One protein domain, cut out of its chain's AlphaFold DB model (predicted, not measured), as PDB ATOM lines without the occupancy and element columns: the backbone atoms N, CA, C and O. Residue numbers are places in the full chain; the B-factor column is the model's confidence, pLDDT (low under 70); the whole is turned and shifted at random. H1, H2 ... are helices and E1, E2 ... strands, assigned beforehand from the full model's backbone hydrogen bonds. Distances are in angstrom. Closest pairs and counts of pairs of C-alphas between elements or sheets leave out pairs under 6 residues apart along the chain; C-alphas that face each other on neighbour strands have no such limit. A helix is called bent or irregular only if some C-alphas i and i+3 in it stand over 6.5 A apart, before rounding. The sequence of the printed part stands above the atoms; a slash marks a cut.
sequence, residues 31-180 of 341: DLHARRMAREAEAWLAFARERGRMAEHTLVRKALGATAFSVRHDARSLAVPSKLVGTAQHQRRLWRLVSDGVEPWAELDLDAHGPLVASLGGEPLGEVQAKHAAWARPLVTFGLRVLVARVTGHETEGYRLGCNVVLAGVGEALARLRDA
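Overview. This is residues 31 to 180 of the 341 residues of an uncharacterized protein of Rubricoccus marinus (UniProt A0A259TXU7). A small closed barrel of six antiparallel strands, E1 to E6, has helices H1, H2 and H5 gathered at one end, while H3 and H4 pack on its outside. The link between E5 and E6, residues 153 to 161, reaches toward the opposite end from H5. The printed part has 150 residues, in the order H1 H2 E1 H3 E2 E3 E4 H4 E5 E6 H5, and its class is mixed, helices and strands. It is compact, with a radius of gyration of the C-alphas of 15.4 A, and spans 43 by 34 by 28 A.

Arrangement. Round the barrel run E1 (residues 80 to 85), E4 (123 to 128), E3 (117 to 120), E2 (107 to 111), E5 (145 to 152) and E6 (162 to 168), then E1 again. E2, E3 and E4 form a meander, each strand the antiparallel neighbour of the one before. N and O atoms within hydrogen-bond range include N 85 and O 127 at 2.8 A for E1 and E4, N 118 and O 126 at 2.9 A for E4 and E3, N 109 and O 119 at 2.8 A for E3 and E2, N 108 and O 146 at 2.7 A for E2 and E5, N 147 and O 166 at 2.9 A for the hairpin E5 and E6, and N 82 and O 165 at 2.8 A for E6 and E1. H3 (87 to 99) lies outside the barrel over E4 and E5, at a height over the sheet of 7.3 A. H4 (130 to 140) lies outside too, at a height of 8.5 A, along the strands at 5 degrees to E5 on the local plane. H2 (56 to 72) is on the barrel, at the sheet's level; its closest C-alpha pair with E1 is Ala 66 and Val 80, 4.9 A. H1 (31 to 51) touches H2 in a helical hairpin, at a shallow tilt of 30 degrees, closest at the C-alphas of Ala 41 and Ala 63, 5.3 A. H5 (170 to 180) touches H1, with residues 40 to 44 of H1 alone, closest at the C-alphas of Glu 40 and Gly 171, 4.9 A. Each O i to N i+4 pair is within hydrogen-bond range in H1, H2 and H5; H3 has 7 of 9, and H4 has 3 of 7 beside 5 of 8 O i to N i+3 pairs.

Along the chain. H1 runs 30.3 A from C-alpha 31 at (93.768, -39.292, 34.339), and H2 24.3 A. E5 is 20.5 A long, E6 18.9 A and E1 15.9 A. H3 is irregular, with C-alphas 89 and 92 8.4 A apart, and H4 only just so, with C-alphas 131 and 134 6.6 A apart. H5 ends at C-alpha 180, (101.498, -46.919, 7.171).

Size, cuts and confidence. The C-alphas of Thr 156 and Asp 179 are the two farthest apart, 50.4 A. The printed part has no cut, and none of its links is long. Its mean pLDDT is 93.6, with residues 155 to 159 under 70.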
ATOM      1  N   ASP A  31      92.304 -39.346  34.346       93.25
ATOM      2  CA  ASP A  31      93.768 -39.292  34.339       93.25
ATOM      3  C   ASP A  31      94.341 -40.101  33.173       93.25
ATOM      4  O   ASP A  31      95.281 -39.667  32.504       93.25
ATOM      5  N   LEU A  32      93.750 -41.263  32.869       93.00
ATOM      6  CA  LEU A  32      94.118 -42.058  31.693       93.00
ATOM      7  C   LEU A  32      93.842 -41.297  30.390       93.00
ATOM      8  O   LEU A  32      94.663 -41.345  29.466       93.00
ATOM      9  N   HIS A  33      92.722 -40.575  30.318       94.31
ATOM     10  CA  HIS A  33      92.387 -39.728  29.177       94.31
ATOM     11  C   HIS A  33      93.380 -38.567  29.021       94.31
ATOM     12  O   HIS A  33      93.956 -38.406  27.943       94.31
ATOM     13  N   ALA A  34      93.669 -37.824  30.093       96.00
ATOM     14  CA  ALA A  34      94.630 -36.723  30.070       96.00
ATOM     15  C   ALA A  34      96.043 -37.191  29.682       96.00
ATOM     16  O   ALA A  34      96.685 -36.582  28.823       96.00
ATOM     17  N   ARG A  35      96.506 -38.324  30.232       96.94
ATOM     18  CA  ARG A  35      97.791 -38.944  29.858       96.94
ATOM     19  C   ARG A  35      97.825 -39.346  28.383       96.94
ATOM     20  O   ARG A  35      98.862 -39.203  27.738       96.94
ATOM     21  N   ARG A  36      96.712 -39.846  27.834       97.44
ATOM     22  CA  ARG A  36      96.604 -40.152  26.400       97.44
ATOM     23  C   ARG A  36      96.723 -38.882  25.554       97.44
ATOM     24  O   ARG A  36      97.547 -38.861  24.646       97.44
ATOM     25  N   MET A  37      95.979 -37.824  25.887       98.31
ATOM     26  CA  MET A  37      96.045 -36.544  25.167       98.31
ATOM     27  C   MET A  37      97.447 -35.927  25.210       98.31
ATOM     28  O   MET A  37      97.919 -35.435  24.188       98.31
ATOM     29  N   ALA A  38      98.138 -36.003  26.351       98.31
ATOM     30  CA  ALA A  38      99.515 -35.528  26.476       98.31
ATOM     31  C   ALA A  38     100.473 -36.265  25.522       98.31
ATOM     32  O   ALA A  38     101.200 -35.616  24.774       98.31
ATOM     33  N   ARG A  39     100.411 -37.604  25.463       98.31
ATOM     34  CA  ARG A  39     101.233 -38.401  24.529       98.31
ATOM     35  C   ARG A  39     100.942 -38.082  23.065       98.31
ATOM     36  O   ARG A  39     101.857 -37.987  22.251       98.31
ATOM     37  N   GLU A  40      99.669 -37.917  22.709       98.50
ATOM     38  CA  GLU A  40      99.295 -37.531  21.346       98.50
ATOM     39  C   GLU A  40      99.791 -36.116  21.006       98.50
ATOM     40  O   GLU A  40     100.255 -35.885  19.889       98.50
ATOM     41  N   ALA A  41      99.758 -35.182  21.964       98.56
ATOM     42  CA  ALA A  41     100.292 -33.831  21.796       98.56
ATOM     43  C   ALA A  41     101.814 -33.810  21.625       98.56
ATOM     44  O   ALA A  41     102.312 -33.051  20.797       98.56
ATOM     45  N   GLU A  42     102.550 -34.650  22.355       98.38
ATOM     46  CA  GLU A  42     103.996 -34.835  22.175       98.38
ATOM     47  C   GLU A  42     104.323 -35.375  20.777       98.38
ATOM     48  O   GLU A  42     105.185 -34.825  20.087       98.38
ATOM     49  N   ALA A  43     103.591 -36.398  20.321       97.75
ATOM     50  CA  ALA A  43     103.755 -36.955  18.980       97.75
ATOM     51  C   ALA A  43     103.442 -35.916  17.888       97.75
ATOM     52  O   ALA A  43     104.193 -35.777  16.921       97.75
ATOM     53  N   TRP A  44     102.364 -35.146  18.062       98.44
ATOM     54  CA  TRP A  44     102.030 -34.041  17.167       98.44
ATOM     55  C   TRP A  44     103.101 -32.952  17.166       98.44
ATOM     56  O   TRP A  44     103.470 -32.470  16.099       98.44
ATOM     57  N   LEU A  45     103.617 -32.573  18.334       98.31
ATOM     58  CA  LEU A  45     104.650 -31.553  18.475       98.31
ATOM     59  C   LEU A  45     105.927 -31.954  17.728       98.31
ATOM     60  O   LEU A  45     106.450 -31.151  16.956       98.31
ATOM     61  N   ALA A  46     106.390 -33.195  17.901       96.62
ATOM     62  CA  ALA A  46     107.532 -33.732  17.161       96.62
ATOM     63  C   ALA A  46     107.290 -33.676  15.642       96.62
ATOM     64  O   ALA A  46     108.076 -33.081  14.906       96.62
ATOM     65  N   PHE A  47     106.142 -34.180  15.185       96.06
ATOM     66  CA  PHE A  47     105.776 -34.177  13.768       96.06
ATOM     67  C   PHE A  47     105.660 -32.763  13.170       96.06
ATOM     68  O   PHE A  47     106.070 -32.507  12.035       96.06
ATOM     69  N   ALA A  48     105.099 -31.824  13.934       96.44
ATOM     70  CA  ALA A  48     104.907 -30.444  13.516       96.44
ATOM     71  C   ALA A  48     106.211 -29.632  13.513       96.44
ATOM     72  O   ALA A  48     106.291 -28.678  12.743       96.44
ATOM     73  N   ARG A  49     107.229 -29.993  14.309       95.88
ATOM     74  CA  ARG A  49     108.574 -29.392  14.206       95.88
ATOM     75  C   ARG A  49     109.240 -29.713  12.878       95.88
ATOM     76  O   ARG A  49     109.786 -28.819  12.249       95.88
ATOM     77  N   GLU A  50     109.156 -30.966  12.438       93.31
ATOM     78  CA  GLU A  50     109.797 -31.420  11.196       93.31
ATOM     79  C   GLU A  50     109.189 -30.775   9.945       93.31
ATOM     80  O   GLU A  50     109.874 -30.553   8.951       93.31
ATOM     81  N   ARG A  51     107.879 -30.506   9.972       92.56
ATOM     82  CA  ARG A  51     107.112 -30.085   8.785       92.56
ATOM     83  C   ARG A  51     106.612 -28.648   8.851       92.56
ATOM     84  O   ARG A  51     106.186 -28.091   7.842       92.56
ATOM     85  N   GLY A  52     106.590 -28.050  10.034       88.69
ATOM     86  CA  GLY A  52     106.058 -26.717  10.269       88.69
ATOM     87  C   GLY A  52     107.100 -25.617  10.096       88.69
ATOM     88  O   GLY A  52     108.301 -25.836  10.140       88.69
ATOM     89  N   ARG A  53     106.610 -24.384   9.946       91.06
ATOM     90  CA  ARG A  53     107.427 -23.154  10.002       91.06
ATOM     91  C   ARG A  53     107.161 -22.331  11.265       91.06
ATOM     92  O   ARG A  53     107.502 -21.155  11.336       91.06
ATOM     93  N   MET A  54     106.445 -22.906  12.231       95.44
ATOM     94  CA  MET A  54     106.138 -22.226  13.487       95.44
ATOM     95  C   MET A  54     107.378 -22.217  14.378       95.44
ATOM     96  O   MET A  54     108.058 -23.229  14.494       95.44
ATOM     97  N   ALA A  55     107.633 -21.092  15.048       96.44
ATOM     98  CA  ALA A  55     108.679 -21.019  16.059       96.44
ATOM     99  C   ALA A  55     108.419 -22.022  17.198       96.44
ATOM    100  O   ALA A  55     107.264 -22.229  17.588       96.44
ATOM    101  N   GLU A  56     109.488 -22.578  17.773       96.81
ATOM    102  CA  GLU A  56     109.425 -23.642  18.788       96.81
ATOM    103  C   GLU A  56     108.500 -23.291  19.962       96.81
ATOM    104  O   GLU A  56     107.574 -24.032  20.283       96.81
ATOM    105  N   HIS A  57     108.653 -22.098  20.545       97.12
ATOM    106  CA  HIS A  57     107.803 -21.650  21.655       97.12
ATOM    107  C   HIS A  57     106.307 -21.589  21.274       97.12
ATOM    108  O   HIS A  57     105.428 -21.797  22.110       97.12
ATOM    109  N   THR A  58     105.988 -21.313  20.004       96.94
ATOM    110  CA  THR A  58     104.608 -21.291  19.505       96.94
ATOM    111  C   THR A  58     104.061 -22.703  19.312       96.94
ATOM    112  O   THR A  58     102.884 -22.925  19.609       96.94
ATOM    113  N   LEU A  59     104.891 -23.647  18.861       97.06
ATOM    114  CA  LEU A  59     104.543 -25.065  18.772       97.06
ATOM    115  C   LEU A  59     104.243 -25.651  20.156       97.06
ATOM    116  O   LEU A  59     103.160 -26.202  20.350       97.06
ATOM    117  N   VAL A  60     105.130 -25.443  21.133       98.06
ATOM    118  CA  VAL A  60     104.947 -25.909  22.520       98.06
ATOM    119  C   VAL A  60     103.669 -25.334  23.132       98.06
ATOM    120  O   VAL A  60     102.824 -26.079  23.627       98.06
ATOM    121  N   ARG A  61     103.462 -24.011  23.032       98.12
ATOM    122  CA  ARG A  61     102.232 -23.364  23.520       98.12
ATOM    123  C   ARG A  61     100.978 -23.953  22.870       98.12
ATOM    124  O   ARG A  61      99.958 -24.110  23.538       98.12
ATOM    125  N   LYS A  62     101.033 -24.279  21.575       97.75
ATOM    126  CA  LYS A  62      99.914 -24.925  20.880       97.75
ATOM    127  C   LYS A  62      99.703 -26.372  21.309       97.75
ATOM    128  O   LYS A  62      98.544 -26.747  21.419       97.75
ATOM    129  N   ALA A  63     100.757 -27.143  21.572       98.25
ATOM    130  CA  ALA A  63     100.638 -28.513  22.069       98.25
ATOM    131  C   ALA A  63      99.903 -28.519  23.414       98.25
ATOM    132  O   ALA A  63      98.877 -29.174  23.549       98.25
ATOM    133  N   LEU A  64     100.353 -27.685  24.358       98.44
ATOM    134  CA  LEU A  64      99.718 -27.535  25.670       98.44
ATOM    135  C   LEU A  64      98.259 -27.073  25.556       98.44
ATOM    136  O   LEU A  64      97.370 -27.645  26.186       98.44
ATOM    137  N   GLY A  65      97.999 -26.069  24.712       98.12
ATOM    138  CA  GLY A  65      96.643 -25.583  24.456       98.12
ATOM    139  C   GLY A  65      95.733 -26.642  23.825       98.12
ATOM    140  O   GLY A  65      94.573 -26.748  24.211       98.12
ATOM    141  N   ALA A  66      96.253 -27.446  22.893       98.31
ATOM    142  CA  ALA A  66      95.525 -28.546  22.266       98.31
ATOM    143  C   ALA A  66      95.227 -29.672  23.265       98.31
ATOM    144  O   ALA A  66      94.108 -30.179  23.274       98.31
ATOM    145  N   THR A  67      96.165 -30.013  24.155       98.50
ATOM    146  CA  THR A  67      95.933 -30.978  25.242       98.50
ATOM    147  C   THR A  67      94.808 -30.510  26.156       98.50
ATOM    148  O   THR A  67      93.837 -31.238  26.353       98.50
ATOM    149  N   ALA A  68      94.894 -29.279  26.671       97.94
ATOM    150  CA  ALA A  68      93.879 -28.723  27.566       97.94
ATOM    151  C   ALA A  68      92.503 -28.638  26.890       97.94
ATOM    152  O   ALA A  68      91.490 -28.995  27.491       97.94
ATOM    153  N   PHE A  69      92.471 -28.208  25.626       97.31
ATOM    154  CA  PHE A  69      91.258 -28.181  24.818       97.31
ATOM    155  C   PHE A  69      90.659 -29.585  24.655       97.31
ATOM    156  O   PHE A  69      89.478 -29.780  24.927       97.31
ATOM    157  N   SER A  70      91.473 -30.569  24.274       97.56
ATOM    158  CA  SER A  70      91.022 -31.943  24.032       97.56
ATOM    159  C   SER A  70      90.445 -32.581  25.294       97.56
ATOM    160  O   SER A  70      89.366 -33.156  25.231       97.56
ATOM    161  N   VAL A  71      91.104 -32.403  26.445       96.88
ATOM    162  CA  VAL A  71      90.618 -32.908  27.740       96.88
ATOM    163  C   VAL A  71      89.315 -32.227  28.155       96.88
ATOM    164  O   VAL A  71      88.364 -32.895  28.546       96.88
ATOM    165  N   ARG A  72      89.238 -30.895  28.037       95.19
ATOM    166  CA  ARG A  72      88.032 -30.130  28.391       95.19
ATOM    167  C   ARG A  72      86.809 -30.549  27.573       95.19
ATOM    168  O   ARG A  72      85.691 -30.453  28.071       95.19
ATOM    169  N   HIS A  73      87.021 -30.939  26.322       94.56
ATOM    170  CA  HIS A  73      85.961 -31.299  25.386       94.56
ATOM    171  C   HIS A  73      85.777 -32.818  25.228       94.56
ATOM    172  O   HIS A  73      85.088 -33.228  24.299       94.56
ATOM    173  N   ASP A  74      86.386 -33.630  26.105       95.00
ATOM    174  CA  ASP A  74      86.358 -35.103  26.058       95.00
ATOM    175  C   ASP A  74      86.633 -35.661  24.647       95.00
ATOM    176  O   ASP A  74      85.958 -36.549  24.118       95.00
ATOM    177  N   ALA A  75      87.619 -35.070  23.968       95.94
ATOM    178  CA  ALA A  75      87.939 -35.433  22.600       95.94
ATOM    179  C   ALA A  75      88.513 -36.856  22.556       95.94
ATOM    180  O   ALA A  75      89.417 -37.215  23.308       95.94
ATOM    181  N   ARG A  76      88.040 -37.688  21.622       96.69
ATOM    182  CA  ARG A  76      88.524 -39.078  21.502       96.69
ATOM    183  C   ARG A  76      90.039 -39.157  21.254       96.69
ATOM    184  O   ARG A  76      90.714 -39.992  21.861       96.69
ATOM    185  N   SER A  77      90.545 -38.224  20.448       98.25
ATOM    186  CA  SER A  77      91.945 -38.020  20.069       98.25
ATOM    187  C   SER A  77      92.274 -36.521  20.081       98.25
ATOM    188  O   SER A  77      91.361 -35.690  20.073       98.25
ATOM    189  N   LEU A  78      93.564 -36.172  20.080       98.69
ATOM    190  CA  LEU A  78      94.068 -34.806  20.077       98.69
ATOM    191  C   LEU A  78      93.360 -33.945  19.023       98.69
ATOM    192  O   LEU A  78      93.302 -34.271  17.833       98.69
ATOM    193  N   ALA A  79      92.863 -32.809  19.488       98.50
ATOM    194  CA  ALA A  79      92.163 -31.804  18.721       98.50
ATOM    195  C   ALA A  79      92.933 -30.480  18.807       98.50
ATOM    196  O   ALA A  79      93.178 -29.959  19.895       98.50
ATOM    197  N   VAL A  80      93.338 -29.929  17.659       98.50
ATOM    198  CA  VAL A  80      94.178 -28.723  17.586       98.50
ATOM    199  C   VAL A  80      93.342 -27.531  17.106       98.50
ATOM    200  O   VAL A  80      92.981 -27.474  15.925       98.50
ATOM    201  N   PRO A  81      93.066 -26.535  17.972       98.19
ATOM    202  CA  PRO A  81      92.348 -25.330  17.576       98.19
ATOM    203  C   PRO A  81      93.107 -24.493  16.538       98.19
ATOM    204  O   PRO A  81      94.324 -24.260  16.630       98.19
ATOM    205  N   SER A  82      92.356 -23.990  15.563       97.75
ATOM    206  CA  SER A  82      92.836 -23.185  14.444       97.75
ATOM    207  C   SER A  82      91.773 -22.165  14.010       97.75
ATOM    208  O   SER A  82      90.719 -22.016  14.630       97.75
ATOM    209  N   LYS A  83      92.069 -21.418  12.949       97.00
ATOM    210  CA  LYS A  83      91.136 -20.512  12.279       97.00
ATOM    211  C   LYS A  83      91.269 -20.676  10.774       97.00
ATOM    212  O   LYS A  83      92.364 -20.980  10.293       97.00
ATOM    213  N   LEU A  84      90.182 -20.433  10.055       98.06
ATOM    214  CA  LEU A  84      90.240 -20.271   8.610       98.06
ATOM    215  C   LEU A  84      90.749 -18.867   8.254       98.06
ATOM    216  O   LEU A  84      90.495 -17.897   8.970       98.06
ATOM    217  N   VAL A  85      91.483 -18.766   7.150       97.81
ATOM    218  CA  VAL A  85      91.859 -17.514   6.479       97.81
ATOM    219  C   VAL A  85      91.110 -17.395   5.155       97.81
ATOM    220  O   VAL A  85      90.436 -18.329   4.733       97.81
ATOM    221  N   GLY A  86      91.149 -16.217   4.528       96.88
ATOM    222  CA  GLY A  86      90.390 -15.963   3.296       96.88
ATOM    223  C   GLY A  86      88.874 -15.822   3.504       96.88
ATOM    224  O   GLY A  86      88.145 -15.569   2.550       96.88
ATOM    225  N   THR A  87      88.387 -15.877   4.750       96.69
ATOM    226  CA  THR A  87      86.952 -15.827   5.092       96.69
ATOM    227  C   THR A  87      86.232 -14.582   4.569       96.69
ATOM    228  O   THR A  87      85.017 -14.598   4.377       96.69
ATOM    229  N   ALA A  88      86.961 -13.498   4.293       94.56
ATOM    230  CA  ALA A  88      86.433 -12.281   3.681       94.56
ATOM    231  C   ALA A  88      85.720 -12.521   2.337       94.56
ATOM    232  O   ALA A  88      84.767 -11.815   2.027       94.56
ATOM    233  N   GLN A  89      86.147 -13.518   1.562       96.31
ATOM    234  CA  GLN A  89      85.519 -13.874   0.283       96.31
ATOM    235  C   GLN A  89      84.262 -14.741   0.468       96.31
ATOM    236  O   GLN A  89      83.523 -14.993  -0.482       96.31
ATOM    237  N   HIS A  90      83.993 -15.191   1.697       96.31
ATOM    238  CA  HIS A  90      82.954 -16.168   2.024       96.31
ATOM    239  C   HIS A  90      81.952 -15.642   3.065       96.31
ATOM    240  O   HIS A  90      81.250 -16.422   3.705       96.31
ATOM    241  N   GLN A  91      81.840 -14.318   3.229       94.06
ATOM    242  CA  GLN A  91      80.985 -13.695   4.251       94.06
ATOM    243  C   GLN A  91      79.518 -14.114   4.146       94.06
ATOM    244  O   GLN A  91      78.923 -14.473   5.154       94.06
ATOM    245  N   ARG A  92      78.949 -14.154   2.932       93.06
ATOM    246  CA  ARG A  92      77.558 -14.594   2.720       93.06
ATOM    247  C   ARG A  92      77.306 -16.005   3.261       93.06
ATOM    248  O   ARG A  92      76.242 -16.265   3.806       93.06
ATOM    249  N   ARG A  93      78.281 -16.906   3.121       94.69
ATOM    250  CA  ARG A  93      78.181 -18.291   3.605       94.69
ATOM    251  C   ARG A  93      78.317 -18.362   5.114       94.69
ATOM    252  O   ARG A  93      77.525 -19.028   5.759       94.69
ATOM    253  N   LEU A  94      79.271 -17.628   5.681       93.19
ATOM    254  CA  LEU A  94      79.444 -17.555   7.132       93.19
ATOM    255  C   LEU A  94      78.214 -16.961   7.828       93.19
ATOM    256  O   LEU A  94      77.852 -17.441   8.895       93.19
ATOM    257  N   TRP A  95      77.545 -15.986   7.205       91.00
ATOM    258  CA  TRP A  95      76.265 -15.469   7.690       91.00
ATOM    259  C   TRP A  95      75.176 -16.536   7.694       91.00
ATOM    260  O   TRP A  95      74.508 -16.681   8.709       91.00
ATOM    261  N   ARG A  96      75.060 -17.343   6.629       90.25
ATOM    262  CA  ARG A  96      74.140 -18.495   6.623       90.25
ATOM    263  C   ARG A  96      74.427 -19.457   7.770       90.25
ATOM    264  O   ARG A  96      73.501 -19.812   8.473       90.25
ATOM    265  N   LEU A  97      75.694 -19.787   8.050       90.50
ATOM    266  CA  LEU A  97      76.014 -20.663   9.190       90.50
ATOM    267  C   LEU A  97      75.490 -20.114  10.527       90.50
ATOM    268  O   LEU A  97      75.074 -20.885  11.386       90.50
ATOM    269  N   VAL A  98      75.542 -18.791  10.712       87.31
ATOM    270  CA  VAL A  98      75.039 -18.124  11.922       87.31
ATOM    271  C   VAL A  98      73.510 -18.095  11.935       87.31
ATOM    272  O   VAL A  98      72.915 -18.447  12.948       87.31
ATOM    273  N   SER A  99      72.879 -17.695  10.828       86.38
ATOM    274  CA  SER A  99      71.420 -17.579  10.707       86.38
ATOM    275  C   SER A  99      70.707 -18.929  10.765       86.38
ATOM    276  O   SER A  99      69.666 -19.036  11.403       86.38
ATOM    277  N   ASP A 100      71.290 -19.951  10.143       86.62
ATOM    278  CA  ASP A 100      70.744 -21.307  10.077       86.62
ATOM    279  C   ASP A 100      71.024 -22.097  11.369       86.62
ATOM    280  O   ASP A 100      70.563 -23.226  11.515       86.62
ATOM    281  N   GLY A 101      71.779 -21.516  12.314       81.06
ATOM    282  CA  GLY A 101      72.076 -22.131  13.605       81.06
ATOM    283  C   GLY A 101      72.909 -23.402  13.480       81.06
ATOM    284  O   GLY A 101      72.594 -24.399  14.119       81.06
ATOM    285  N   VAL A 102      73.956 -23.381  12.647       81.00
ATOM    286  CA  VAL A 102      74.776 -24.574  12.401       81.00
ATOM    287  C   VAL A 102      75.291 -25.156  13.708       81.00
ATOM    288  O   VAL A 102      75.925 -24.462  14.510       81.00
ATOM    289  N   GLU A 103      75.024 -26.451  13.871       80.31
ATOM    290  CA  GLU A 103      75.439 -27.226  15.029       80.31
ATOM    291  C   GLU A 103      76.936 -27.016  15.291       80.31
ATOM    292  O   GLU A 103      77.765 -27.182  14.380       80.31
ATOM    293  N   PRO A 104      77.318 -26.648  16.527       85.25
ATOM    294  CA  PRO A 104      78.707 -26.699  16.932       85.25
ATOM    295  C   PRO A 104      79.296 -28.054  16.546       85.25
ATOM    296  O   PRO A 104      78.659 -29.093  16.711       85.25
ATOM    297  N   TRP A 105      80.532 -28.041  16.055       93.12
ATOM    298  CA  TRP A 105      81.258 -29.233  15.618       93.12
ATOM    299  C   TRP A 105      80.790 -29.847  14.298       93.12
ATOM    300  O   TRP A 105      81.221 -30.956  13.988       93.12
ATOM    301  N   ALA A 106      80.002 -29.127  13.490       94.69
ATOM    302  CA  ALA A 106      79.733 -29.521  12.110       94.69
ATOM    303  C   ALA A 106      81.045 -29.830  11.365       94.69
ATOM    304  O   ALA A 106      81.991 -29.032  11.387       94.69
ATOM    305  N   GLU A 107      81.107 -31.003  10.737       96.81
ATOM    306  CA  GLU A 107      82.282 -31.456   9.996       96.81
ATOM    307  C   GLU A 107      82.385 -30.725   8.652       96.81
ATOM    308  O   GLU A 107      81.390 -30.506   7.965       96.81
ATOM    309  N   LEU A 108      83.602 -30.301   8.319       97.25
ATOM    310  CA  LEU A 108      83.957 -29.632   7.078       97.25
ATOM    311  C   LEU A 108      84.699 -30.606   6.170       97.25
ATOM    312  O   LEU A 108      85.640 -31.277   6.604       97.25
ATOM    313  N   ASP A 109      84.337 -30.590   4.895       97.19
ATOM    314  CA  ASP A 109      85.108 -31.240   3.847       97.19
ATOM    315  C   ASP A 109      86.447 -30.513   3.681       97.19
ATOM    316  O   ASP A 109      86.516 -29.280   3.744       97.19
ATOM    317  N   LEU A 110      87.516 -31.276   3.453       96.44
ATOM    318  CA  LEU A 110      88.851 -30.741   3.213       96.44
ATOM    319  C   LEU A 110      89.356 -31.095   1.822       96.44
ATOM    320  O   LEU A 110      89.544 -32.268   1.502       96.44
ATOM    321  N   ASP A 111      89.694 -30.068   1.048       94.81
ATOM    322  CA  ASP A 111      90.461 -30.220  -0.183       94.81
ATOM    323  C   ASP A 111      91.955 -30.003   0.094       94.81
ATOM    324  O   ASP A 111      92.378 -28.951   0.575       94.81
ATOM    325  N   ALA A 112      92.762 -31.019  -0.212       92.94
ATOM    326  CA  ALA A 112      94.208 -31.037  -0.017       92.94
ATOM    327  C   ALA A 112      95.021 -30.894  -1.323       92.94
ATOM    328  O   ALA A 112      96.254 -30.952  -1.260       92.94
ATOM    329  N   HIS A 113      94.376 -30.707  -2.484       84.19
ATOM    330  CA  HIS A 113      95.029 -30.628  -3.802       84.19
ATOM    331  C   HIS A 113      95.796 -29.316  -4.042       84.19
ATOM    332  O   HIS A 113      96.659 -29.249  -4.915       84.19
ATOM    333  N   GLY A 114      95.533 -28.289  -3.234       90.38
ATOM    334  CA  GLY A 114      96.218 -27.001  -3.272       90.38
ATOM    335  C   GLY A 114      96.376 -26.427  -1.863       90.38
ATOM    336  O   GLY A 114      96.825 -27.139  -0.951       90.38
ATOM    337  N   PRO A 115      96.034 -25.145  -1.630       94.50
ATOM    338  CA  PRO A 115      95.746 -24.673  -0.280       94.50
ATOM    339  C   PRO A 115      94.763 -25.626   0.411       94.50
ATOM    340  O   PRO A 115      93.927 -26.232  -0.249       94.50
ATOM    341  N   LEU A 116      94.896 -25.809   1.725       96.50
ATOM    342  CA  LEU A 116      94.023 -26.728   2.455       96.50
ATOM    343  C   LEU A 116      92.671 -26.034   2.688       96.50
ATOM    344  O   LEU A 116      92.509 -25.334   3.690       96.50
ATOM    345  N   VAL A 117      91.755 -26.149   1.727       98.31
ATOM    346  CA  VAL A 117      90.454 -25.458   1.725       98.31
ATOM    347  C   VAL A 117      89.455 -26.256   2.550       98.31
ATOM    348  O   VAL A 117      89.353 -27.469   2.392       98.31
ATOM    349  N   ALA A 118      88.714 -25.572   3.420       98.19
ATOM    350  CA  ALA A 118      87.614 -26.150   4.177       98.19
ATOM    351  C   ALA A 118      86.270 -25.691   3.597       98.19
ATOM    352  O   ALA A 118      86.042 -24.489   3.412       98.19
ATOM    353  N   SER A 119      85.375 -26.640   3.343       98.00
ATOM    354  CA  SER A 119      84.036 -26.405   2.796       98.00
ATOM    355  C   SER A 119      82.954 -27.085   3.623       98.00
ATOM    356  O   SER A 119      83.214 -28.068   4.304       98.00
ATOM    357  N   LEU A 120      81.732 -26.560   3.559       96.38
ATOM    358  CA  LEU A 120      80.546 -27.209   4.117       96.38
ATOM    359  C   LEU A 120      79.532 -27.406   2.993       96.38
ATOM    360  O   LEU A 120      79.152 -26.434   2.340       96.38
ATOM    361  N   GLY A 121      79.130 -28.654   2.740       93.94
ATOM    362  CA  GLY A 121      78.224 -28.978   1.633       93.94
ATOM    363  C   GLY A 121      78.810 -28.601   0.267       93.94
ATOM    364  O   GLY A 121      78.103 -28.054  -0.576       93.94
ATOM    365  N   GLY A 122      80.119 -28.801   0.078       95.19
ATOM    366  CA  GLY A 122      80.842 -28.425  -1.145       95.19
ATOM    367  C   GLY A 122      81.100 -26.922  -1.329       95.19
ATOM    368  O   GLY A 122      81.800 -26.530  -2.261       95.19
ATOM    369  N   GLU A 123      80.591 -26.055  -0.448       96.50
ATOM    370  CA  GLU A 123      80.831 -24.615  -0.534       96.50
ATOM    371  C   GLU A 123      82.023 -24.174   0.337       96.50
ATOM    372  O   GLU A 123      81.997 -24.375   1.555       96.50
ATOM    373  N   PRO A 124      83.061 -23.518  -0.223       97.94
ATOM    374  CA  PRO A 124      84.236 -23.134   0.553       97.94
ATOM    375  C   PRO A 124      83.930 -22.017   1.555       97.94
ATOM    376  O   PRO A 124      83.265 -21.025   1.229       97.94
ATOM    377  N   LEU A 125      84.464 -22.189   2.766       97.75
ATOM    378  CA  LEU A 125      84.370 -21.258   3.896       97.75
ATOM    379  C   LEU A 125      85.689 -20.522   4.167       97.75
ATOM    380  O   LEU A 125      85.693 -19.470   4.811       97.75
ATOM    381  N   GLY A 126      86.803 -21.059   3.674       98.19
ATOM    382  CA  GLY A 126      88.134 -20.471   3.759       98.19
ATOM    383  C   GLY A 126      89.221 -21.539   3.751       98.19
ATOM    384  O   GLY A 126      88.956 -22.723   3.558       98.19
ATOM    385  N   GLU A 127      90.454 -21.122   3.998       98.50
ATOM    386  CA  GLU A 127      91.620 -22.005   4.006       98.50
ATOM    387  C   GLU A 127      92.136 -22.223   5.426       98.50
ATOM    388  O   GLU A 127      92.158 -21.307   6.249       98.50
ATOM    389  N   VAL A 128      92.633 -23.419   5.723       97.62
ATOM    390  CA  VAL A 128      93.409 -23.658   6.937       97.62
ATOM    391  C   VAL A 128      94.685 -22.816   6.876       97.62
ATOM    392  O   VAL A 128      95.434 -22.868   5.903       97.62
ATOM    393  N   GLN A 129      94.959 -22.057   7.944       95.94
ATOM    394  CA  GLN A 129      96.151 -21.206   8.043       95.94
ATOM    395  C   GLN A 129      97.424 -21.917   7.563       95.94
ATOM    396  O   GLN A 129      97.723 -23.027   8.003       95.94
ATOM    397  N   ALA A 130      98.234 -21.233   6.751       94.00
ATOM    398  CA  ALA A 130      99.441 -21.801   6.138       94.00
ATOM    399  C   ALA A 130     100.404 -22.463   7.145       94.00
ATOM    400  O   ALA A 130     100.992 -23.505   6.864       94.00
ATOM    401  N   LYS A 131     100.514 -21.912   8.363       94.19
ATOM    402  CA  LYS A 131     101.335 -22.485   9.448       94.19
ATOM    403  C   LYS A 131     100.857 -23.861   9.942       94.19
ATOM    404  O   LYS A 131     101.618 -24.571  10.593       94.19
ATOM    405  N   HIS A 132      99.603 -24.210   9.670       96.69
ATOM    406  CA  HIS A 132      99.000 -25.507   9.960       96.69
ATOM    407  C   HIS A 132      98.984 -26.425   8.742       96.69
ATOM    408  O   HIS A 132      99.161 -27.629   8.898       96.69
ATOM    409  N   ALA A 133      98.844 -25.861   7.540       94.88
ATOM    410  CA  ALA A 133      98.718 -26.623   6.303       94.88
ATOM    411  C   ALA A 133      99.852 -27.641   6.094       94.88
ATOM    412  O   ALA A 133      99.582 -28.769   5.698       94.88
ATOM    413  N   ALA A 134     101.103 -27.283   6.409       92.50
ATOM    414  CA  ALA A 134     102.258 -28.143   6.135       92.50
ATOM    415  C   ALA A 134     102.244 -29.480   6.904       92.50
ATOM    416  O   ALA A 134     102.592 -30.512   6.338       92.50
ATOM    417  N   TRP A 135     101.799 -29.486   8.166       96.06
ATOM    418  CA  TRP A 135     101.649 -30.725   8.936       96.06
ATOM    419  C   TRP A 135     100.241 -31.319   8.818       96.06
ATOM    420  O   TRP A 135     100.088 -32.528   8.921       96.06
ATOM    421  N   ALA A 136      99.205 -30.512   8.584       97.19
ATOM    422  CA  ALA A 136      97.834 -31.010   8.494       97.19
ATOM    423  C   ALA A 136      97.581 -31.767   7.184       97.19
ATOM    424  O   ALA A 136      96.973 -32.833   7.208       97.19
ATOM    425  N   ARG A 137      98.086 -31.256   6.052       96.00
ATOM    426  CA  ARG A 137      97.876 -31.844   4.720       96.00
ATOM    427  C   ARG A 137      98.205 -33.342   4.648       96.00
ATOM    428  O   ARG A 137      97.333 -34.084   4.203       96.00
ATOM    429  N   PRO A 138      99.383 -33.827   5.090       93.88
ATOM    430  CA  PRO A 138      99.670 -35.257   5.034       93.88
ATOM    431  C   PRO A 138      98.728 -36.099   5.901       93.88
ATOM    432  O   PRO A 138      98.588 -37.277   5.617       93.88
ATOM    433  N   LEU A 139      98.071 -35.528   6.920       96.25
ATOM    434  CA  LEU A 139      97.178 -36.254   7.829       96.25
ATOM    435  C   LEU A 139      95.734 -36.362   7.327       96.25
ATOM    436  O   LEU A 139      95.001 -37.207   7.835       96.25
ATOM    437  N   VAL A 140      95.323 -35.561   6.335       95.19
ATOM    438  CA  VAL A 140      93.965 -35.607   5.749       95.19
ATOM    439  C   VAL A 140      93.631 -37.018   5.274       95.19
ATOM    440  O   VAL A 140      92.631 -37.599   5.682       95.19
ATOM    441  N   THR A 141      94.546 -37.623   4.519       88.56
ATOM    442  CA  THR A 141      94.444 -39.012   4.059       88.56
ATOM    443  C   THR A 141      94.306 -40.025   5.196       88.56
ATOM    444  O   THR A 141      93.673 -41.063   5.033       88.56
ATOM    445  N   PHE A 142      94.887 -39.735   6.358       93.31
ATOM    446  CA  PHE A 142      94.853 -40.621   7.519       93.31
ATOM    447  C   PHE A 142      93.695 -40.279   8.460       93.31
ATOM    448  O   PHE A 142      93.740 -40.622   9.640       93.31
ATOM    449  N   GLY A 143      92.642 -39.631   7.962       93.81
ATOM    450  CA  GLY A 143      91.417 -39.368   8.715       93.81
ATOM    451  C   GLY A 143      91.504 -38.167   9.654       93.81
ATOM    452  O   GLY A 143      90.793 -38.134  10.658       93.81
ATOM    453  N   LEU A 144      92.376 -37.193   9.364       97.38
ATOM    454  CA  LEU A 144      92.260 -35.869   9.975       97.38
ATOM    455  C   LEU A 144      90.943 -35.232   9.523       97.38
ATOM    456  O   LEU A 144      90.667 -35.154   8.329       97.38
ATOM    457  N   ARG A 145      90.176 -34.718  10.482       97.81
ATOM    458  CA  ARG A 145      88.910 -34.022  10.234       97.81
ATOM    459  C   ARG A 145      89.021 -32.557  10.607       97.81
ATOM    460  O   ARG A 145      89.867 -32.183  11.425       97.81
ATOM    461  N   VAL A 146      88.143 -31.728  10.053       98.12
ATOM    462  CA  VAL A 146      88.021 -30.326  10.459       98.12
ATOM    463  C   VAL A 146      86.598 -30.042  10.866       98.12
ATOM    464  O   VAL A 146      85.675 -30.327  10.125       98.12
ATOM    465  N   LEU A 147      86.431 -29.492  12.063       97.81
ATOM    466  CA  LEU A 147      85.127 -29.212  12.647       97.81
ATOM    467  C   LEU A 147      84.966 -27.706  12.844       97.81
ATOM    468  O   LEU A 147      85.915 -27.031  13.262       97.81
ATOM    469  N   VAL A 148      83.771 -27.177  12.598       96.00
ATOM    470  CA  VAL A 148      83.422 -25.800  12.962       96.00
ATOM    471  C   VAL A 148      83.372 -25.701  14.480       96.00
ATOM    472  O   VAL A 148      82.539 -26.325  15.123       96.00
ATOM    473  N   ALA A 149      84.251 -24.898  15.074       94.12
ATOM    474  CA  ALA A 149      84.195 -24.637  16.510       94.12
ATOM    475  C   ALA A 149      83.257 -23.470  16.812       94.12
ATOM    476  O   ALA A 149      82.429 -23.549  17.715       94.12
ATOM    477  N   ARG A 150      83.415 -22.362  16.074       92.38
ATOM    478  CA  ARG A 150      82.586 -21.162  16.223       92.38
ATOM    479  C   ARG A 150      82.811 -20.174  15.082       92.38
ATOM    480  O   ARG A 150      83.962 -19.845  14.780       92.38
ATOM    481  N   VAL A 151      81.737 -19.582  14.567       91.62
ATOM    482  CA  VAL A 151      81.805 -18.359  13.751       91.62
ATOM    483  C   VAL A 151      81.846 -17.136  14.676       91.62
ATOM    484  O   VAL A 151      81.054 -17.018  15.609       91.62
ATOM    485  N   THR A 152      82.819 -16.247  14.478       88.69
ATOM    486  CA  THR A 152      83.051 -15.067  15.332       88.69
ATOM    487  C   THR A 152      83.067 -13.790  14.514       88.69
ATOM    488  O   THR A 152      83.690 -13.760  13.461       88.69
ATOM    489  N   GLY A 153      82.477 -12.726  15.044       85.38
ATOM    490  CA  GLY A 153      82.385 -11.403  14.426       85.38
ATOM    491  C   GLY A 153      81.060 -10.751  14.824       85.38
ATOM    492  O   GLY A 153      80.252 -11.396  15.494       85.38
ATOM    493  N   HIS A 154      80.856  -9.486  14.461       70.69
ATOM    494  CA  HIS A 154      79.626  -8.754  14.768       70.69
ATOM    495  C   HIS A 154      79.262  -7.792  13.630       70.69
ATOM    496  O   HIS A 154      80.153  -7.270  12.962       70.69
ATOM    497  N   GLU A 155      77.965  -7.546  13.426       63.59
ATOM    498  CA  GLU A 155      77.451  -6.687  12.342       63.59
ATOM    499  C   GLU A 155      77.723  -5.198  12.570       63.59
ATOM    500  O   GLU A 155      77.927  -4.446  11.621       63.59
ATOM    501  N   THR A 156      77.752  -4.763  13.831       56.97
ATOM    502  CA  THR A 156      77.609  -3.339  14.191       56.97
ATOM    503  C   THR A 156      78.794  -2.439  13.847       56.97
ATOM    504  O   THR A 156      78.668  -1.228  13.982       56.97
ATOM    505  N   GLU A 157      79.927  -2.977  13.392       55.91
ATOM    506  CA  GLU A 157      81.150  -2.184  13.163       55.91
ATOM    507  C   GLU A 157      81.818  -2.455  11.804       55.91
ATOM    508  O   GLU A 157      83.007  -2.205  11.621       55.91
ATOM    509  N   GLY A 158      81.089  -3.023  10.833       62.47
ATOM    510  CA  GLY A 158      81.696  -3.450   9.563       62.47
ATOM    511  C   GLY A 158      82.684  -4.617   9.730       62.47
ATOM    512  O   GLY A 158      83.521  -4.874   8.859       62.47
ATOM    513  N   TYR A 159      82.595  -5.328  10.859       65.81
ATOM    514  CA  TYR A 159      83.462  -6.447  11.188       65.81
ATOM    515  C   TYR A 159      83.123  -7.665  10.326       65.81
ATOM    516  O   TYR A 159      81.977  -8.100  10.228       65.81
ATOM    517  N   ARG A 160      84.148  -8.252   9.705       86.50
ATOM    518  CA  ARG A 160      84.006  -9.489   8.927       86.50
ATOM    519  C   ARG A 160      83.907 -10.688   9.865       86.50
ATOM    520  O   ARG A 160      84.680 -10.802  10.818       86.50
ATOM    521  N   LEU A 161      83.014 -11.618   9.548       90.38
ATOM    522  CA  LEU A 161      82.950 -12.919  10.193       90.38
ATOM    523  C   LEU A 161      84.228 -13.720   9.909       90.38
ATOM    524  O   LEU A 161      84.693 -13.845   8.770       90.38
ATOM    525  N   GLY A 162      84.790 -14.286  10.968       95.00
ATOM    526  CA  GLY A 162      85.823 -15.311  10.937       95.00
ATOM    527  C   GLY A 162      85.253 -16.667  11.340       95.00
ATOM    528  O   GLY A 162      84.250 -16.746  12.045       95.00
ATOM    529  N   CYS A 163      85.922 -17.740  10.929       96.50
ATOM    530  CA  CYS A 163      85.549 -19.104  11.289       96.50
ATOM    531  C   CYS A 163      86.677 -19.746  12.100       96.50
ATOM    532  O   CYS A 163      87.792 -19.933  11.601       96.50
ATOM    533  N   ASN A 164      86.406 -20.044  13.370       96.88
ATOM    534  CA  ASN A 164      87.297 -20.837  14.208       96.88
ATOM    535  C   ASN A 164      86.959 -22.306  13.991       96.88
ATOM    536  O   ASN A 164      85.791 -22.695  14.037       96.88
ATOM    537  N   VAL A 165      87.994 -23.109  13.786       98.06
ATOM    538  CA  VAL A 165      87.865 -24.533  13.479       98.06
ATOM    539  C   VAL A 165      88.763 -25.351  14.389       98.06
ATOM    540  O   VAL A 165      89.709 -24.836  14.992       98.06
ATOM    541  N   VAL A 166      88.491 -26.643  14.458       98.50
ATOM    542  CA  VAL A 166      89.325 -27.613  15.155       98.50
ATOM    543  C   VAL A 166      89.780 -28.668  14.170       98.50
ATOM    544  O   VAL A 166      88.963 -29.279  13.492       98.50
ATOM    545  N   LEU A 167      91.093 -28.882  14.113       98.50
ATOM    546  CA  LEU A 167      91.694 -30.009  13.412       98.50
ATOM    547  C   LEU A 167      91.595 -31.215  14.361       98.50
ATOM    548  O   LEU A 167      92.324 -31.267  15.352       98.50
ATOM    549  N   ALA A 168      90.640 -32.113  14.128       98.38
ATOM    550  CA  ALA A 168      90.264 -33.202  15.030       98.38
ATOM    551  C   ALA A 168      90.824 -34.557  14.569       98.38
ATOM    552  O   ALA A 168      91.005 -34.792  13.374       98.38
ATOM    553  N   GLY A 169      91.056 -35.471  15.517       97.94
ATOM    554  CA  GLY A 169      91.586 -36.807  15.215       97.94
ATOM    555  C   GLY A 169      93.081 -36.816  14.897       97.94
ATOM    556  O   GLY A 169      93.551 -37.695  14.181       97.94
ATOM    557  N   VAL A 170      93.836 -35.825  15.386       98.50
ATOM    558  CA  VAL A 170      95.247 -35.628  15.022       98.50
ATOM    559  C   VAL A 170      96.116 -36.792  15.493       98.50
ATOM    560  O   VAL A 170      96.941 -37.276  14.722       98.50
ATOM    561  N   GLY A 171      95.941 -37.260  16.731       97.94
ATOM    562  CA  GLY A 171      96.755 -38.352  17.268       97.94
ATOM    563  C   GLY A 171      96.468 -39.689  16.590       97.94
ATOM    564  O   GLY A 171      97.400 -40.413  16.249       97.94
ATOM    565  N   GLU A 172      95.199 -39.982  16.304       97.69
ATOM    566  CA  GLU A 172      94.800 -41.149  15.513       97.69
ATOM    567  C   GLU A 172      95.340 -41.096  14.079       97.69
ATOM    568  O   GLU A 172      95.878 -42.087  13.588       97.69
ATOM    569  N   ALA A 173      95.238 -39.944  13.408       96.38
ATOM    570  CA  ALA A 173      95.775 -39.775  12.061       96.38
ATOM    571  C   ALA A 173      97.301 -39.938  12.034       96.38
ATOM    572  O   ALA A 173      97.841 -40.563  11.123       96.38
ATOM    573  N   LEU A 174      98.002 -39.447  13.060       96.94
ATOM    574  CA  LEU A 174      99.442 -39.660  13.226       96.94
ATOM    575  C   LEU A 174      99.799 -41.114  13.531       96.94
ATOM    576  O   LEU A 174     100.833 -41.591  13.069       96.94
ATOM    577  N   ALA A 175      98.989 -41.825  14.316       94.94
ATOM    578  CA  ALA A 175      99.173 -43.256  14.539       94.94
ATOM    579  C   ALA A 175      99.055 -44.018  13.215       94.94
ATOM    580  O   ALA A 175     100.015 -44.665  12.818       94.94
ATOM    581  N   ARG A 176      97.970 -43.802  12.464       92.31
ATOM    582  CA  ARG A 176      97.763 -44.426  11.148       92.31
ATOM    583  C   ARG A 176      98.857 -44.071  10.141       92.31
ATOM    584  O   ARG A 176      99.289 -44.941   9.393       92.31
ATOM    585  N   LEU A 177      99.331 -42.823  10.131       91.06
ATOM    586  CA  LEU A 177     100.471 -42.426   9.305       91.06
ATOM    587  C   LEU A 177     101.735 -43.206   9.691       91.06
ATOM    588  O   LEU A 177     102.418 -43.712   8.810       91.06
ATOM    589  N   ARG A 178     102.056 -43.319  10.985       87.94
ATOM    590  CA  ARG A 178     103.230 -44.081  11.446       87.94
ATOM    591  C   ARG A 178     103.111 -45.567  11.129       87.94
ATOM    592  O   ARG A 178     104.090 -46.148  10.676       87.94
ATOM    593  N   ASP A 179     101.928 -46.145  11.310       84.69
ATOM    594  CA  ASP A 179     101.655 -47.542  10.972       84.69
ATOM    595  C   ASP A 179     101.829 -47.778   9.464       84.69
ATOM    596  O   ASP A 179     102.469 -48.743   9.057       84.69
ATOM    597  N   ALA A 180     101.340 -46.857   8.625       81.19
ATOM    598  CA  ALA A 180     101.498 -46.919   7.171       81.19
ATOM    599  C   ALA A 180     102.944 -46.697   6.704       81.19
ATOM    600  O   ALA A 180     103.360 -47.251   5.689       81.19
TER     601      ALA A 180